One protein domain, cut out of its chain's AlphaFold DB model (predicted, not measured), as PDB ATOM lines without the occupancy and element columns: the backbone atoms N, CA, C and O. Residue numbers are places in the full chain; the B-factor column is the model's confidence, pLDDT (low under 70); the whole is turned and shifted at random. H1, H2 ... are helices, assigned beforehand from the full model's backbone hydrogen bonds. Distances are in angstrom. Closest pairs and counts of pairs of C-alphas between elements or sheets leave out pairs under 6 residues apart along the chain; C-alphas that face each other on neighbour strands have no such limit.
ATOM      1  N   GLU A  32       9.439  -6.176  -3.845       73.06
ATOM      2  CA  GLU A  32       8.164  -6.489  -4.514       73.06
ATOM      3  C   GLU A  32       7.629  -7.903  -4.227       73.06
ATOM      4  O   GLU A  32       6.447  -8.181  -4.440       73.06
ATOM      5  N   ASN A  33       8.483  -8.834  -3.786       82.25
ATOM      6  CA  ASN A  33       8.116 -10.251  -3.684       82.25
ATOM      7  C   ASN A  33       7.764 -10.713  -2.268       82.25
ATOM      8  O   ASN A  33       7.099 -11.747  -2.121       82.25
ATOM      9  N   PHE A  34       8.184  -9.969  -1.246       88.50
ATOM     10  CA  PHE A  34       7.880 -10.264   0.148       88.50
ATOM     11  C   PHE A  34       6.828  -9.300   0.704       88.50
ATOM     12  O   PHE A  34       6.825  -8.127   0.349       88.50
ATOM     13  N   PRO A  35       5.948  -9.763   1.606       89.75
ATOM     14  CA  PRO A  35       5.165  -8.863   2.442       89.75
ATOM     15  C   PRO A  35       6.072  -7.897   3.221       89.75
ATOM     16  O   PRO A  35       7.130  -8.308   3.699       89.75
ATOM     17  N   ASP A  36       5.625  -6.654   3.412       89.19
ATOM     18  CA  ASP A  36       6.379  -5.603   4.121       89.19
ATOM     19  C   ASP A  36       6.821  -6.008   5.542       89.19
ATOM     20  O   ASP A  36       7.807  -5.494   6.067       89.19
ATOM     21  N   ASP A  37       6.083  -6.920   6.184       92.06
ATOM     22  CA  ASP A  37       6.356  -7.444   7.523       92.06
ATOM     23  C   ASP A  37       6.934  -8.873   7.520       92.06
ATOM     24  O   ASP A  37       6.870  -9.574   8.535       92.06
ATOM     25  N   PHE A  38       7.512  -9.320   6.400       92.19
ATOM     26  CA  PHE A  38       8.192 -10.611   6.318       92.19
ATOM     27  C   PHE A  38       9.492 -10.614   7.133       92.19
ATOM     28  O   PHE A  38      10.413  -9.832   6.894       92.19
ATOM     29  N   ASP A  39       9.603 -11.570   8.053       93.25
ATOM     30  CA  ASP A  39      10.798 -11.792   8.860       93.25
ATOM     31  C   ASP A  39      11.252 -13.249   8.714       93.25
ATOM     32  O   ASP A  39      10.512 -14.189   9.012       93.25
ATOM     33  N   HIS A  40      12.487 -13.448   8.252       91.19
ATOM     34  CA  HIS A  40      13.031 -14.783   8.000       91.19
ATOM     35  C   HIS A  40      13.181 -15.611   9.283       91.19
ATOM     36  O   HIS A  40      12.998 -16.825   9.246       91.19
ATOM     37  N   ALA A  41      13.492 -14.985  10.421       92.44
ATOM     38  CA  ALA A  41      13.640 -15.691  11.687       92.44
ATOM     39  C   ALA A  41      12.276 -16.162  12.204       92.44
ATOM     40  O   ALA A  41      12.167 -17.286  12.696       92.44
ATOM     41  N   VAL A  42      11.231 -15.348  12.038       94.44
ATOM     42  CA  VAL A  42       9.846 -15.759  12.308       94.44
ATOM     43  C   VAL A  42       9.443 -16.889  11.366       94.44
ATOM     44  O   VAL A  42       8.950 -17.913  11.832       94.44
ATOM     45  N   TYR A  43       9.710 -16.754  10.067       94.12
ATOM     46  CA  TYR A  43       9.364 -17.774   9.083       94.12
ATOM     47  C   TYR A  43      10.015 -19.129   9.392       94.12
ATOM     48  O   TYR A  43       9.346 -20.159   9.397       94.12
ATOM     49  N   MET A  44      11.301 -19.134   9.746       93.88
ATOM     50  CA  MET A  44      12.023 -20.344  10.149       93.88
ATOM     51  C   MET A  44      11.453 -20.989  11.417       93.88
ATOM     52  O   MET A  44      11.451 -22.210  11.524       93.88
ATOM     53  N   GLN A  45      10.959 -20.195  12.373       93.94
ATOM     54  CA  GLN A  45      10.307 -20.727  13.577       93.94
ATOM     55  C   GLN A  45       8.962 -21.386  13.271       93.94
ATOM     56  O   GLN A  45       8.577 -22.325  13.964       93.94
ATOM     57  N   LEU A  46       8.238 -20.882  12.271       93.69
ATOM     58  CA  LEU A  46       6.967 -21.458  11.831       93.69
ATOM     59  C   LEU A  46       7.154 -22.713  10.979       93.69
ATOM     60  O   LEU A  46       6.292 -23.588  11.003       93.69
ATOM     61  N   HIS A  47       8.285 -22.794  10.277       94.06
ATOM     62  CA  HIS A  47       8.621 -23.863   9.341       94.06
ATOM     63  C   HIS A  47       9.919 -24.588   9.722       94.06
ATOM     64  O   HIS A  47      10.889 -24.596   8.948       94.06
ATOM     65  N   PRO A  48       9.983 -25.205  10.915       94.81
ATOM     66  CA  PRO A  48      11.193 -25.871  11.382       94.81
ATOM     67  C   PRO A  48      11.611 -27.058  10.489       94.81
ATOM     68  O   PRO A  48      12.786 -27.429  10.445       94.81
ATOM     69  N   GLU A  49      10.692 -27.618   9.699       93.69
ATOM     70  CA  GLU A  49      10.972 -28.642   8.691       93.69
ATOM     71  C   GLU A  49      11.943 -28.166   7.603       93.69
ATOM     72  O   GLU A  49      12.762 -28.954   7.119       93.69
ATOM     73  N   LEU A  50      11.905 -26.877   7.244       94.06
ATOM     74  CA  LEU A  50      12.857 -26.301   6.296       94.06
ATOM     75  C   LEU A  50      14.257 -26.246   6.913       94.06
ATOM     76  O   LEU A  50      15.252 -26.479   6.223       94.06
ATOM     77  N   VAL A  51      14.339 -25.957   8.218       95.69
ATOM     78  CA  VAL A  51      15.613 -25.885   8.945       95.69
ATOM     79  C   VAL A  51      16.236 -27.272   9.003       95.69
ATOM     80  O   VAL A  51      17.392 -27.455   8.613       95.69
ATOM     81  N   SER A  52      15.432 -28.267   9.374       96.25
ATOM     82  CA  SER A  52      15.818 -29.676   9.373       96.25
ATOM     83  C   SER A  52      16.322 -30.135   8.002       96.25
ATOM     84  O   SER A  52      17.351 -30.812   7.903       96.25
ATOM     85  N   LEU A  53      15.645 -29.733   6.921       95.75
ATOM     86  CA  LEU A  53      16.055 -30.060   5.557       95.75
ATOM     87  C   LEU A  53      17.435 -29.482   5.220       95.75
ATOM     88  O   LEU A  53      18.311 -30.224   4.772       95.75
ATOM     89  N   GLN A  54      17.653 -28.191   5.480       95.81
ATOM     90  CA  GLN A  54      18.928 -27.532   5.200       95.81
ATOM     91  C   GLN A  54      20.076 -28.121   6.031       95.81
ATOM     92  O   GLN A  54      21.165 -28.359   5.502       95.81
ATOM     93  N   VAL A  55      19.829 -28.425   7.308       97.75
ATOM     94  CA  VAL A  55      20.798 -29.101   8.180       97.75
ATOM     95  C   VAL A  55      21.180 -30.470   7.617       97.75
ATOM     96  O   VAL A  55      22.366 -30.785   7.508       97.75
ATOM     97  N   ARG A  56      20.202 -31.278   7.198       97.62
ATOM     98  CA  ARG A  56      20.458 -32.599   6.603       97.62
ATOM     99  C   ARG A  56      21.241 -32.503   5.297       97.62
ATOM    100  O   ARG A  56      22.125 -33.325   5.056       97.62
ATOM    101  N   ASP A  57      20.954 -31.511   4.462       96.75
ATOM    102  CA  ASP A  57      21.691 -31.278   3.218       96.75
ATOM    103  C   ASP A  57      23.137 -30.837   3.477       96.75
ATOM    104  O   ASP A  57      24.060 -31.274   2.771       96.75
ATOM    105  N   TYR A  58      23.355 -30.036   4.525       97.56
ATOM    106  CA  TYR A  58      24.687 -29.673   4.995       97.56
ATOM    107  C   TYR A  58      25.465 -30.908   5.464       97.56
ATOM    108  O   TYR A  58      26.560 -31.164   4.961       97.56
ATOM    109  N   VAL A  59      24.888 -31.713   6.367       98.25
ATOM    110  CA  VAL A  59      25.499 -32.955   6.878       98.25
ATOM    111  C   VAL A  59      25.810 -33.912   5.732       98.25
ATOM    112  O   VAL A  59      26.914 -34.444   5.645       98.25
ATOM    113  N   ASN A  60      24.878 -34.097   4.796       97.94
ATOM    114  CA  ASN A  60      25.080 -34.955   3.634       97.94
ATOM    115  C   ASN A  60      26.240 -34.470   2.749       97.94
ATOM    116  O   ASN A  60      27.085 -35.269   2.343       97.94
ATOM    117  N   THR A  61      26.314 -33.163   2.474       97.00
ATOM    118  CA  THR A  61      27.417 -32.576   1.696       97.00
ATOM    119  C   THR A  61      28.748 -32.750   2.420       97.00
ATOM    120  O   THR A  61      29.712 -33.223   1.818       97.00
ATOM    121  N   TYR A  62      28.784 -32.445   3.716       97.19
ATOM    122  CA  TYR A  62      29.967 -32.618   4.547       97.19
ATOM    123  C   TYR A  62      30.447 -34.077   4.547       97.19
ATOM    124  O   TYR A  62      31.609 -34.371   4.265       97.19
ATOM    125  N   ASN A  63      29.529 -35.011   4.793       97.62
ATOM    126  CA  ASN A  63      29.818 -36.436   4.826       97.62
ATOM    127  C   ASN A  63      30.261 -36.970   3.464       97.62
ATOM    128  O   ASN A  63      31.066 -37.894   3.414       97.62
ATOM    129  N   ALA A  64      29.770 -36.425   2.350       97.19
ATOM    130  CA  ALA A  64      30.253 -36.813   1.027       97.19
ATOM    131  C   ALA A  64      31.750 -36.500   0.859       97.19
ATOM    132  O   ALA A  64      32.480 -37.296   0.266       97.19
ATOM    133  N   GLU A  65      32.220 -35.384   1.419       96.38
ATOM    134  CA  GLU A  65      33.629 -34.986   1.388       96.38
ATOM    135  C   GLU A  65      34.468 -35.755   2.415       96.38
ATOM    136  O   GLU A  65      35.509 -36.311   2.056       96.38
ATOM    137  N   ALA A  66      34.010 -35.860   3.667       95.88
ATOM    138  CA  ALA A  66      34.672 -36.641   4.719       95.88
ATOM    139  C   ALA A  66      34.802 -38.127   4.331       95.88
ATOM    140  O   ALA A  66      35.867 -38.723   4.500       95.88
ATOM    141  N   LYS A  67      33.765 -38.655   3.659       96.06
ATOM    142  CA  LYS A  67      33.692 -39.906   2.876       96.06
ATOM    143  C   LYS A  67      35.008 -40.283   2.183       96.06
ATOM    144  O   LYS A  67      35.442 -41.428   2.186       96.06
ATOM    145  N   THR A  68      35.640 -39.299   1.551       96.75
ATOM    146  CA  THR A  68      36.822 -39.515   0.702       96.75
ATOM    147  C   THR A  68      38.126 -39.693   1.480       96.75
ATOM    148  O   THR A  68      39.130 -40.092   0.895       96.75
ATOM    149  N   LYS A  69      38.121 -39.384   2.782       96.38
ATOM    150  CA  LYS A  69      39.306 -39.348   3.652       96.38
ATOM    151  C   LYS A  69      39.294 -40.432   4.731       96.38
ATOM    152  O   LYS A  69      40.297 -40.600   5.416       96.38
ATOM    153  N   LEU A  70      38.173 -41.130   4.894       95.94
ATOM    154  CA  LEU A  70      37.954 -42.133   5.932       95.94
ATOM    155  C   LEU A  70      37.858 -43.531   5.325       95.94
ATOM    156  O   LEU A  70      37.420 -43.695   4.185       95.94
ATOM    157  N   THR A  71      38.239 -44.547   6.095       96.75
ATOM    158  CA  THR A  71      38.003 -45.944   5.714       96.75
ATOM    159  C   THR A  71      36.568 -46.368   6.035       96.75
ATOM    160  O   THR A  71      35.889 -45.761   6.866       96.75
ATOM    161  N   THR A  72      36.102 -47.446   5.402       96.12
ATOM    162  CA  THR A  72      34.779 -48.033   5.674       96.12
ATOM    163  C   THR A  72      34.617 -48.417   7.145       96.12
ATOM    164  O   THR A  72      33.549 -48.221   7.718       96.12
ATOM    165  N   GLU A  73      35.681 -48.914   7.778       96.25
ATOM    166  CA  GLU A  73      35.687 -49.307   9.187       96.25
ATOM    167  C   GLU A  73      35.517 -48.099  10.111       96.25
ATOM    168  O   GLU A  73      34.766 -48.179  11.077       96.25
ATOM    169  N   GLN A  74      36.167 -46.971   9.800       95.75
ATOM    170  CA  GLN A  74      36.005 -45.732  10.568       95.75
ATOM    171  C   GLN A  74      34.571 -45.207  10.473       95.75
ATOM    172  O   GLN A  74      33.985 -44.862  11.494       95.75
ATOM    173  N   ILE A  75      33.990 -45.214   9.269       95.44
ATOM    174  CA  ILE A  75      32.603 -44.784   9.041       95.44
ATOM    175  C   ILE A  75      31.626 -45.699   9.788       95.44
ATOM    176  O   ILE A  75      30.703 -45.212  10.429       95.44
ATOM    177  N   SER A  76      31.819 -47.020   9.722       94.94
ATOM    178  CA  SER A  76      30.958 -47.971  10.437       94.94
ATOM    179  C   SER A  76      31.056 -47.784  11.950       94.94
ATOM    180  O   SER A  76      30.031 -47.733  12.619       94.94
ATOM    181  N   ALA A  77      32.270 -47.629  12.485       94.94
ATOM    182  CA  ALA A  77      32.485 -47.429  13.916       94.94
ATOM    183  C   ALA A  77      31.869 -46.118  14.432       94.94
ATOM    184  O   ALA A  77      31.424 -46.052  15.582       94.94
ATOM    185  N   ASP A  78      31.848 -45.080  13.597       96.94
ATOM    186  CA  ASP A  78      31.174 -43.822  13.892       96.94
ATOM    187  C   ASP A  78      29.647 -43.989  13.922       96.94
ATOM    188  O   ASP A  78      29.023 -43.696  14.937       96.94
ATOM    189  N   VAL A  79      29.059 -44.591  12.883       95.31
ATOM    190  CA  VAL A  79      27.616 -44.887  12.826       95.31
ATOM    191  C   VAL A  79      27.170 -45.767  14.002       95.31
ATOM    192  O   VAL A  79      26.111 -45.543  14.590       95.31
ATOM    193  N   ASP A  80      27.977 -46.752  14.394       95.31
ATOM    194  CA  ASP A  80      27.711 -47.577  15.575       95.31
ATOM    195  C   ASP A  80      27.799 -46.756  16.872       95.31
ATOM    196  O   ASP A  80      26.970 -46.923  17.770       95.31
ATOM    197  N   SER A  81      28.761 -45.828  16.961       96.00
ATOM    198  CA  SER A  81      28.890 -44.906  18.099       96.00
ATOM    199  C   SER A  81      27.694 -43.954  18.197       96.00
ATOM    200  O   SER A  81      27.197 -43.731  19.302       96.00
ATOM    201  N   PHE A  82      27.203 -43.440  17.066       97.06
ATOM    202  CA  PHE A  82      26.008 -42.602  16.993       97.06
ATOM    203  C   PHE A  82      24.790 -43.346  17.549       97.06
ATOM    204  O   PHE A  82      24.122 -42.850  18.453       97.06
ATOM    205  N   HIS A  83      24.554 -44.584  17.098       94.25
ATOM    206  CA  HIS A  83      23.437 -45.409  17.576       94.25
ATOM    207  C   HIS A  83      23.538 -45.850  19.031       94.25
ATOM    208  O   HIS A  83      22.509 -46.093  19.662       94.25
ATOM    209  N   ALA A  84      24.751 -45.958  19.568       95.19
ATOM    210  CA  ALA A  84      24.955 -46.260  20.978       95.19
ATOM    211  C   ALA A  84      24.631 -45.063  21.890       95.19
ATOM    212  O   ALA A  84      24.344 -45.260  23.072       95.19
ATOM    213  N   ASN A  85      24.657 -43.831  21.369       96.50
ATOM    214  CA  ASN A  85      24.404 -42.616  22.138       96.50
ATOM    215  C   ASN A  85      22.917 -42.222  22.107       96.50
ATOM    216  O   ASN A  85      22.506 -41.295  21.405       96.50
ATOM    217  N   LEU A  86      22.104 -42.942  22.887       95.19
ATOM    218  CA  LEU A  86      20.655 -42.715  22.954       95.19
ATOM    219  C   LEU A  86      20.288 -41.307  23.441       95.19
ATOM    220  O   LEU A  86      19.327 -40.742  22.928       95.19
ATOM    221  N   ASP A  87      21.061 -40.718  24.355       96.88
ATOM    222  CA  ASP A  87      20.798 -39.369  24.879       96.88
ATOM    223  C   ASP A  87      20.982 -38.295  23.799       96.88
ATOM    224  O   ASP A  87      20.193 -37.352  23.701       96.88
ATOM    225  N   GLN A  88      22.020 -38.428  22.965       97.19
ATOM    226  CA  GLN A  88      22.217 -37.542  21.818       97.19
ATOM    227  C   GLN A  88      21.102 -37.731  20.789       97.19
ATOM    228  O   GLN A  88      20.559 -36.751  20.283       97.19
ATOM    229  N   ILE A  89      20.751 -38.984  20.487       97.25
ATOM    230  CA  ILE A  89      19.690 -39.289  19.530       97.25
ATOM    231  C   ILE A  89      18.348 -38.727  19.994       97.25
ATOM    232  O   ILE A  89      17.649 -38.123  19.186       97.25
ATOM    233  N   HIS A  90      17.998 -38.890  21.269       97.56
ATOM    234  CA  HIS A  90      16.773 -38.342  21.842       97.56
ATOM    235  C   HIS A  90      16.732 -36.821  21.687       97.56
ATOM    236  O   HIS A  90      15.755 -36.284  21.172       97.56
ATOM    237  N   GLN A  91      17.827 -36.133  22.019       98.25
ATOM    238  CA  GLN A  91      17.919 -34.683  21.844       98.25
ATOM    239  C   GLN A  91      17.778 -34.257  20.378       98.25
ATOM    240  O   GLN A  91      17.090 -33.282  20.105       98.25
ATOM    241  N   ILE A  92      18.380 -34.979  19.426       98.06
ATOM    242  CA  ILE A  92      18.203 -34.703  17.990       98.06
ATOM    243  C   ILE A  92      16.755 -34.977  17.559       98.06
ATOM    244  O   ILE A  92      16.189 -34.209  16.786       98.06
ATOM    245  N   TYR A  93      16.155 -36.061  18.050       97.44
ATOM    246  CA  TYR A  93      14.794 -36.483  17.725       97.44
ATOM    247  C   TYR A  93      13.746 -35.459  18.183       97.44
ATOM    248  O   TYR A  93      12.840 -35.134  17.416       97.44
ATOM    249  N   ALA A  94      13.895 -34.937  19.402       97.31
ATOM    250  CA  ALA A  94      12.955 -34.003  20.015       97.31
ATOM    251  C   ALA A  94      13.214 -32.523  19.670       97.31
ATOM    252  O   ALA A  94      12.347 -31.680  19.899       97.31
ATOM    253  N   ASP A  95      14.388 -32.174  19.129       97.31
ATOM    254  CA  ASP A  95      14.687 -30.789  18.748       97.31
ATOM    255  C   ASP A  95      13.771 -30.344  17.589       97.31
ATOM    256  O   ASP A  95      13.778 -30.996  16.535       97.31
ATOM    257  N   PRO A  96      13.009 -29.236  17.737       95.62
ATOM    258  CA  PRO A  96      12.087 -28.760  16.711       95.62
ATOM    259  C   PRO A  96      12.755 -28.556  15.353       95.62
ATOM    260  O   PRO A  96      12.186 -28.931  14.337       95.62
ATOM    261  N   ASN A  97      13.982 -28.031  15.335       95.81
ATOM    262  CA  ASN A  97      14.705 -27.672  14.115       95.81
ATOM    263  C   ASN A  97      15.476 -28.848  13.495       95.81
ATOM    264  O   ASN A  97      16.091 -28.687  12.440       95.81
ATOM    265  N   LEU A  98      15.486 -30.016  14.146       96.88
ATOM    266  CA  LEU A  98      16.158 -31.223  13.668       96.88
ATOM    267  C   LEU A  98      15.135 -32.338  13.442       96.88
ATOM    268  O   LEU A  98      14.648 -32.531  12.325       96.88
ATOM    269  N   GLY A  99      14.818 -33.098  14.488       94.62
ATOM    270  CA  GLY A  99      13.894 -34.213  14.414       94.62
ATOM    271  C   GLY A  99      12.444 -33.769  14.284       94.62
ATOM    272  O   GLY A  99      11.717 -34.351  13.482       94.62
ATOM    273  N   GLY A 100      12.053 -32.723  15.014       95.44
ATOM    274  CA  GLY A 100      10.701 -32.164  14.989       95.44
ATOM    275  C   GLY A 100       9.633 -33.064  15.617       95.44
ATOM    276  O   GLY A 100       8.442 -32.806  15.449       95.44
ATOM    277  N   PHE A 101      10.029 -34.130  16.315       95.88
ATOM    278  CA  PHE A 101       9.098 -35.044  16.969       95.88
ATOM    279  C   PHE A 101       8.849 -34.629  18.420       95.88
ATOM    280  O   PHE A 101       9.674 -33.987  19.059       95.88
ATOM    281  N   SER A 102       7.699 -35.018  18.962       95.88
ATOM    282  CA  SER A 102       7.363 -34.761  20.365       95.88
ATOM    283  C   SER A 102       7.939 -35.820  21.307       95.88
ATOM    284  O   SER A 102       8.137 -36.975  20.926       95.88
ATOM    285  N   GLU A 103       8.101 -35.454  22.580       95.56
ATOM    286  CA  GLU A 103       8.459 -36.387  23.661       95.56
ATOM    287  C   GLU A 103       7.488 -37.573  23.748       95.56
ATOM    288  O   GLU A 103       7.902 -38.715  23.898       95.56
ATOM    289  N   ALA A 104       6.191 -37.342  23.529       95.00
ATOM    290  CA  ALA A 104       5.202 -38.419  23.511       95.00
ATOM    291  C   ALA A 104       5.445 -39.425  22.369       95.00
ATOM    292  O   ALA A 104       5.227 -40.626  22.535       95.00
ATOM    293  N   GLN A 105       5.911 -38.953  21.206       94.19
ATOM    294  CA  GLN A 105       6.308 -39.838  20.109       94.19
ATOM    295  C   GLN A 105       7.582 -40.612  20.458       94.19
ATOM    296  O   GLN A 105       7.656 -41.802  20.148       94.19
ATOM    297  N   TRP A 106       8.537 -39.986  21.152       94.38
ATOM    298  CA  TRP A 106       9.721 -40.673  21.662       94.38
ATOM    299  C   TRP A 106       9.353 -41.778  22.656       94.38
ATOM    300  O   TRP A 106       9.754 -42.923  22.473       94.38
ATOM    301  N   ASP A 107       8.512 -41.482  23.643       92.62
ATOM    302  CA  ASP A 107       8.048 -42.464  24.626       92.62
ATOM    303  C   ASP A 107       7.310 -43.634  23.959       92.62
ATOM    304  O   ASP A 107       7.482 -44.794  24.342       92.62
ATOM    305  N   SER A 108       6.539 -43.354  22.900       90.88
ATOM    306  CA  SER A 108       5.800 -44.378  22.158       90.88
ATOM    307  C   SER A 108       6.696 -45.409  21.461       90.88
ATOM    308  O   SER A 108       6.274 -46.549  21.276       90.88
ATOM    309  N   ILE A 109       7.942 -45.046  21.122       90.25
ATOM    310  CA  ILE A 109       8.917 -45.959  20.502       90.25
ATOM    311  C   ILE A 109       9.251 -47.124  21.437       90.25
ATOM    312  O   ILE A 109       9.509 -48.239  20.980       90.25
ATOM    313  N   TRP A 110       9.235 -46.882  22.743       88.06
ATOM    314  CA  TRP A 110       9.608 -47.865  23.755       88.06
ATOM    315  C   TRP A 110       8.434 -48.746  24.191       88.06
ATOM    316  O   TRP A 110       8.630 -49.720  24.922       88.06
ATOM    317  N   LEU A 111       7.219 -48.446  23.724       85.44
ATOM    318  CA  LEU A 111       6.047 -49.260  24.011       85.44
ATOM    319  C   LEU A 111       6.096 -50.585  23.229       85.44
ATOM    320  O   LEU A 111       6.534 -50.616  22.077       85.44
ATOM    321  N   PRO A 112       5.639 -51.702  23.823       78.44
ATOM    322  CA  PRO A 112       5.539 -52.970  23.115       78.44
ATOM    323  C   PRO A 112       4.642 -52.851  21.884       78.44
ATOM    324  O   PRO A 112       3.554 -52.275  21.945       78.44
ATOM    325  N   PRO A 217      12.893 -47.839  15.855       90.12
ATOM    326  CA  PRO A 217      12.455 -48.427  14.595       90.12
ATOM    327  C   PRO A 217      13.377 -48.051  13.436       90.12
ATOM    328  O   PRO A 217      13.824 -46.910  13.341       90.12
ATOM    329  N   THR A 218      13.596 -48.971  12.493       90.12
ATOM    330  CA  THR A 218      14.510 -48.766  11.352       90.12
ATOM    331  C   THR A 218      14.212 -47.494  10.558       90.12
ATOM    332  O   THR A 218      15.133 -46.802  10.141       90.12
ATOM    333  N   VAL A 219      12.936 -47.150  10.361       89.31
ATOM    334  CA  VAL A 219      12.548 -45.922   9.642       89.31
ATOM    335  C   VAL A 219      13.028 -44.676  10.390       89.31
ATOM    336  O   VAL A 219      13.634 -43.793   9.787       89.31
ATOM    337  N   THR A 220      12.809 -44.637  11.705       92.75
ATOM    338  CA  THR A 220      13.250 -43.549  12.584       92.75
ATOM    339  C   THR A 220      14.772 -43.483  12.658       92.75
ATOM    340  O   THR A 220      15.349 -42.407  12.543       92.75
ATOM    341  N   LYS A 221      15.436 -44.637  12.751       94.06
ATOM    342  CA  LYS A 221      16.895 -44.753  12.735       94.06
ATOM    343  C   LYS A 221      17.493 -44.176  11.445       94.06
ATOM    344  O   LYS A 221      18.286 -43.245  11.509       94.06
ATOM    345  N   ASN A 222      17.015 -44.621  10.282       94.69
ATOM    346  CA  ASN A 222      17.456 -44.121   8.973       94.69
ATOM    347  C   ASN A 222      17.189 -42.617   8.787       94.69
ATOM    348  O   ASN A 222      17.871 -41.947   8.011       94.69
ATOM    349  N   TYR A 223      16.148 -42.085   9.433       95.62
ATOM    350  CA  TYR A 223      15.889 -40.652   9.444       95.62
ATOM    351  C   TYR A 223      16.930 -39.907  10.291       95.62
ATOM    352  O   TYR A 223      17.514 -38.940   9.803       95.62
ATOM    353  N   LEU A 224      17.202 -40.382  11.508       97.12
ATOM    354  CA  LEU A 224      18.147 -39.774  12.448       97.12
ATOM    355  C   LEU A 224      19.606 -39.857  11.984       97.12
ATOM    356  O   LEU A 224      20.361 -38.911  12.183       97.12
ATOM    357  N   GLU A 225      19.992 -40.927  11.287       97.12
ATOM    358  CA  GLU A 225      21.322 -41.073  10.676       97.12
ATOM    359  C   GLU A 225      21.663 -39.933   9.700       97.12
ATOM    360  O   GLU A 225      22.834 -39.659   9.443       97.12
ATOM    361  N   LYS A 226      20.662 -39.215   9.169       97.94
ATOM    362  CA  LYS A 226      20.885 -38.042   8.304       97.94
ATOM    363  C   LYS A 226      21.465 -36.839   9.053       97.94
ATOM    364  O   LYS A 226      21.872 -35.883   8.400       97.94
ATOM    365  N   PHE A 227      21.497 -36.892  10.382       98.31
ATOM    366  CA  PHE A 227      22.119 -35.898  11.252       98.31
ATOM    367  C   PHE A 227      23.487 -36.347  11.794       98.31
ATOM    368  O   PHE A 227      24.135 -35.569  12.484       98.31
ATOM    369  N   ASN A 228      23.937 -37.566  11.474       98.31
ATOM    370  CA  ASN A 228      25.233 -38.082  11.910       98.31
ATOM    371  C   ASN A 228      26.372 -37.528  11.043       98.31
ATOM    372  O   ASN A 228      26.338 -37.671   9.818       98.31
ATOM    373  N   PHE A 229      27.402 -36.952  11.650       98.25
ATOM    374  CA  PHE A 229      28.644 -36.564  10.995       98.25
ATOM    375  C   PHE A 229      29.661 -37.699  11.105       98.25
ATOM    376  O   PHE A 229      30.132 -38.001  12.189       98.25
ATOM    377  N   VAL A 230      30.104 -38.251   9.970       96.88
ATOM    378  CA  VAL A 230      30.912 -39.494   9.933       96.88
ATOM    379  C   VAL A 230      32.317 -39.417  10.558       96.88
ATOM    380  O   VAL A 230      33.109 -40.351  10.424       96.88
ATOM    381  N   ASP A 231      32.682 -38.275  11.131       94.94
ATOM    382  CA  ASP A 231      34.013 -37.969  11.643       94.94
ATOM    383  C   ASP A 231      34.021 -37.381  13.063       94.94
ATOM    384  O   ASP A 231      35.076 -36.951  13.535       94.94
ATOM    385  N   THR A 232      32.879 -37.352  13.759       94.94
ATOM    386  CA  THR A 232      32.781 -36.833  15.128       94.94
ATOM    387  C   THR A 232      31.716 -37.566  15.930       94.94
ATOM    388  O   THR A 232      30.677 -37.924  15.412       94.94
ATOM    389  N   LYS A 233      31.951 -37.712  17.238       95.00
ATOM    390  CA  LYS A 233      30.973 -38.287  18.181       95.00
ATOM    391  C   LYS A 233      30.069 -37.248  18.851       95.00
ATOM    392  O   LYS A 233      29.178 -37.618  19.608       95.00
ATOM    393  N   ASP A 234      30.371 -35.965  18.660       96.00
ATOM    394  CA  ASP A 234      29.636 -34.823  19.223       96.00
ATOM    395  C   ASP A 234      28.801 -34.147  18.125       96.00
ATOM    396  O   ASP A 234      29.039 -33.000  17.728       96.00
ATOM    397  N   ASP A 235      27.864 -34.910  17.559       97.62
ATOM    398  CA  ASP A 235      27.001 -34.470  16.464       97.62
ATOM    399  C   ASP A 235      26.094 -33.336  16.901       97.62
ATOM    400  O   ASP A 235      25.984 -32.336  16.200       97.62
ATOM    401  N   LEU A 236      25.480 -33.442  18.082       97.19
ATOM    402  CA  LEU A 236      24.500 -32.460  18.541       97.19
ATOM    403  C   LEU A 236      25.097 -31.058  18.655       97.19
ATOM    404  O   LEU A 236      24.499 -30.085  18.187       97.19
ATOM    405  N   THR A 237      26.290 -30.937  19.240       97.44
ATOM    406  CA  THR A 237      26.975 -29.643  19.344       97.44
ATOM    407  C   THR A 237      27.319 -29.088  17.968       97.44
ATOM    408  O   THR A 237      27.282 -27.872  17.761       97.44
ATOM    409  N   ARG A 238      27.659 -29.960  17.016       97.56
ATOM    410  CA  ARG A 238      28.003 -29.560  15.656       97.56
ATOM    411  C   ARG A 238      26.779 -29.144  14.847       97.56
ATOM    412  O   ARG A 238      26.832 -28.102  14.199       97.56
ATOM    413  N   LEU A 239      25.684 -29.896  14.931       98.12
ATOM    414  CA  LEU A 239      24.399 -29.598  14.297       98.12
ATOM    415  C   LEU A 239      23.905 -28.204  14.696       98.12
ATOM    416  O   LEU A 239      23.562 -27.402  13.834       98.12
ATOM    417  N   LYS A 240      23.988 -27.865  15.990       96.19
ATOM    418  CA  LYS A 240      23.591 -26.550  16.528       96.19
ATOM    419  C   LYS A 240      24.456 -25.375  16.058       96.19
ATOM    420  O   LYS A 240      24.092 -24.225  16.288       96.19
ATOM    421  N   LYS A 241      25.607 -25.639  15.435       97.44
ATOM    422  CA  LYS A 241      26.541 -24.621  14.923       97.44
ATOM    423  C   LYS A 241      26.511 -24.487  13.401       97.44
ATOM    424  O   LYS A 241      27.281 -23.692  12.865       97.44
ATOM    425  N   ILE A 242      25.682 -25.266  12.701       96.62
ATOM    426  CA  ILE A 242      25.570 -25.167  11.245       96.62
ATOM    427  C   ILE A 242      25.041 -23.768  10.893       96.62
ATOM    428  O   ILE A 242      24.000 -23.369  11.417       96.62
ATOM    429  N   PRO A 243      25.737 -23.010  10.025       95.06
ATOM    430  CA  PRO A 243      25.221 -21.737   9.552       95.06
ATOM    431  C   PRO A 243      23.996 -21.992   8.673       95.06
ATOM    432  O   PRO A 243      24.067 -22.743   7.699       95.06
ATOM    433  N   LEU A 244      22.879 -21.363   9.031       94.31
ATOM    434  CA  LEU A 244      21.641 -21.432   8.265       94.31
ATOM    435  C   LEU A 244      21.646 -20.333   7.199       94.31
ATOM    436  O   LEU A 244      21.954 -19.177   7.493       94.31
ATOM    437  N   ASP A 245      21.322 -20.695   5.961       92.88
ATOM    438  CA  ASP A 245      21.191 -19.739   4.860       92.88
ATOM    439  C   ASP A 245      19.770 -19.177   4.883       92.88
ATOM    440  O   ASP A 245      18.847 -19.769   4.321       92.88
ATOM    441  N   THR A 246      19.614 -18.049   5.585       89.88
ATOM    442  CA  THR A 246      18.346 -17.326   5.773       89.88
ATOM    443  C   THR A 246      17.709 -16.913   4.450       89.88
ATOM    444  O   THR A 246      16.484 -16.913   4.339       89.88
ATOM    445  N   MET A 247      18.515 -16.635   3.421       87.81
ATOM    446  CA  MET A 247      18.008 -16.261   2.106       87.81
ATOM    447  C   MET A 247      17.342 -17.441   1.402       87.81
ATOM    448  O   MET A 247      16.293 -17.280   0.779       87.81
ATOM    449  N   ALA A 248      17.895 -18.647   1.541       88.38
ATOM    450  CA  ALA A 248      17.263 -19.842   0.995       88.38
ATOM    451  C   ALA A 248      15.844 -20.055   1.559       88.38
ATOM    452  O   ALA A 248      14.951 -20.441   0.805       88.38
ATOM    453  N   PHE A 249      15.601 -19.752   2.841       88.44
ATOM    454  CA  PHE A 249      14.255 -19.822   3.431       88.44
ATOM    455  C   PHE A 249      13.306 -18.787   2.834       88.44
ATOM    456  O   PHE A 249      12.174 -19.120   2.487       88.44
ATOM    457  N   SER A 250      13.772 -17.551   2.657       87.06
ATOM    458  CA  SER A 250      12.989 -16.499   2.010       87.06
ATOM    459  C   SER A 250      12.613 -16.896   0.575       87.06
ATOM    460  O   SER A 250      11.461 -16.786   0.164       87.06
ATOM    461  N   ILE A 251      13.546 -17.473  -0.184       88.12
ATOM    462  CA  ILE A 251      13.266 -17.967  -1.539       88.12
ATOM    463  C   ILE A 251      12.253 -19.125  -1.520       88.12
ATOM    464  O   ILE A 251      11.392 -19.184  -2.394       88.12
ATOM    465  N   GLN A 252      12.303 -20.027  -0.530       90.69
ATOM    466  CA  GLN A 252      11.299 -21.094  -0.381       90.69
ATOM    467  C   GLN A 252       9.885 -20.536  -0.196       90.69
ATOM    468  O   GLN A 252       8.935 -21.097  -0.744       90.69
ATOM    469  N   TYR A 253       9.741 -19.421   0.525       90.88
ATOM    470  CA  TYR A 253       8.459 -18.732   0.625       90.88
ATOM    471  C   TYR A 253       7.974 -18.231  -0.742       90.88
ATOM    472  O   TYR A 253       6.852 -18.539  -1.127       90.88
ATOM    473  N   ILE A 254       8.815 -17.529  -1.510       88.25
ATOM    474  CA  ILE A 254       8.420 -17.009  -2.833       88.25
ATOM    475  C   ILE A 254       8.055 -18.142  -3.796       88.25
ATOM    476  O   ILE A 254       7.036 -18.069  -4.477       88.25
ATOM    477  N   LEU A 255       8.909 -19.167  -3.888       86.31
ATOM    478  CA  LEU A 255       8.774 -20.221  -4.898       86.31
ATOM    479  C   LEU A 255       7.649 -21.202  -4.592       86.31
ATOM    480  O   LEU A 255       7.066 -21.771  -5.513       86.31
ATOM    481  N   PHE A 256       7.391 -21.445  -3.309       87.31
ATOM    482  CA  PHE A 256       6.421 -22.434  -2.877       87.31
ATOM    483  C   PHE A 256       5.472 -21.815  -1.866       87.31
ATOM    484  O   PHE A 256       4.294 -21.682  -2.175       87.31
ATOM    485  N   GLY A 257       5.969 -21.398  -0.699       87.25
ATOM    486  CA  GLY A 257       5.148 -21.051   0.464       87.25
ATOM    487  C   GLY A 257       3.963 -20.125   0.174       87.25
ATOM    488  O   GLY A 257       2.848 -20.434   0.583       87.25
ATOM    489  N   ARG A 258       4.165 -19.046  -0.589       87.75
ATOM    490  CA  ARG A 258       3.127 -18.062  -0.924       87.75
ATOM    491  C   ARG A 258       1.968 -18.686  -1.693       87.75
ATOM    492  O   ARG A 258       0.839 -18.652  -1.218       87.75
ATOM    493  N   ASP A 259       2.255 -19.319  -2.825       87.12
ATOM    494  CA  ASP A 259       1.251 -19.987  -3.669       87.12
ATOM    495  C   ASP A 259       0.666 -21.230  -2.983       87.12
ATOM    496  O   ASP A 259      -0.364 -21.774  -3.394       87.12
ATOM    497  N   ASN A 260       1.341 -21.666  -1.916       89.06
ATOM    498  CA  ASN A 260       1.003 -22.802  -1.093       89.06
ATOM    499  C   ASN A 260       0.246 -22.447   0.203       89.06
ATOM    500  O   ASN A 260      -0.106 -23.327   0.984       89.06
ATOM    501  N   GLY A 261      -0.031 -21.168   0.454       90.12
ATOM    502  CA  GLY A 261      -0.773 -20.734   1.638       90.12
ATOM    503  C   GLY A 261      -0.048 -20.997   2.944       90.12
ATOM    504  O   GLY A 261      -0.680 -21.147   3.989       90.12
TER     505      GLY A 261
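Overview. This is residues 32 to 112 and 217 to 261 of the 299 residues of an uncharacterized protein of Fibrobacter sp. UWP2 (UniProt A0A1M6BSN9). One long helix, H2, runs through a flat array of shorter helices: H1 and H8 cross near its first residues, and beyond its last residues the backbone folds back through H3 to H4. H6 crosses both H2 and H4, while H5 and H7 pack on H4. The printed part has 126 residues with eight named helices, H1 to H8 in order, and no named strand: all helix, packing mostly crossed. It is only just loose, close to compact, with a radius of gyration of the C-alphas of 16.7 A and spans of 53 by 41 by 22 A.

Arrangement. Start at H1, residues 40 to 46; it touches H8, residues 246 to 257, through residues 246 to 250 alone, at a steep tilt of 60 degrees, the same way, the closest C-alphas being His 40 and Ser 250, 6.2 A. Next, H2, residues 48 to 66, touches H6, residues 218 to 227, with 55 to 60 alone, about perpendicular at 74 degrees; closest are C-alphas of Arg 56 and Lys 226, 5.7 A. H3, residues 72 to 84, and H4, residues 86 to 94, only just touch, only at the corner, with 3 pairs of C-alphas within 8 A, made by 82 to 83 of H3 alone; closest are His 83 and Ile 89, 7.4 A. H4 is the hub: its closest C-alpha pairs are Ala 94 and Glu 103, 6.3 A, where it touches H5, residues 103 to 109; Tyr 93 and Leu 224, 7.1 A, where it touches H6; and Gln 88 and Leu 236, 6.5 A, where it touches H7, residues 235 to 239. Every O i to N i+4 pair is within hydrogen-bond range except in H6, 4 of 6.

Along the chain. Find C-alpha 40 at (13.031, -14.783, 8.000), where H1 begins. H2 runs 26.7 A, H3 18.3 A, H6 14.9 A and H8 14.7 A, to C-alpha 257 at (5.148, -21.051, 0.464).

Size, cuts and confidence. The farthest C-alphas, Glu 32 and Pro 112, are 54.1 A apart. Residues 113 to 216 are not printed; C-alphas 112 and 217 stand 11.9 A apart across the cut. Of the links printed whole, none is long. No printed residue is under 70 in pLDDT.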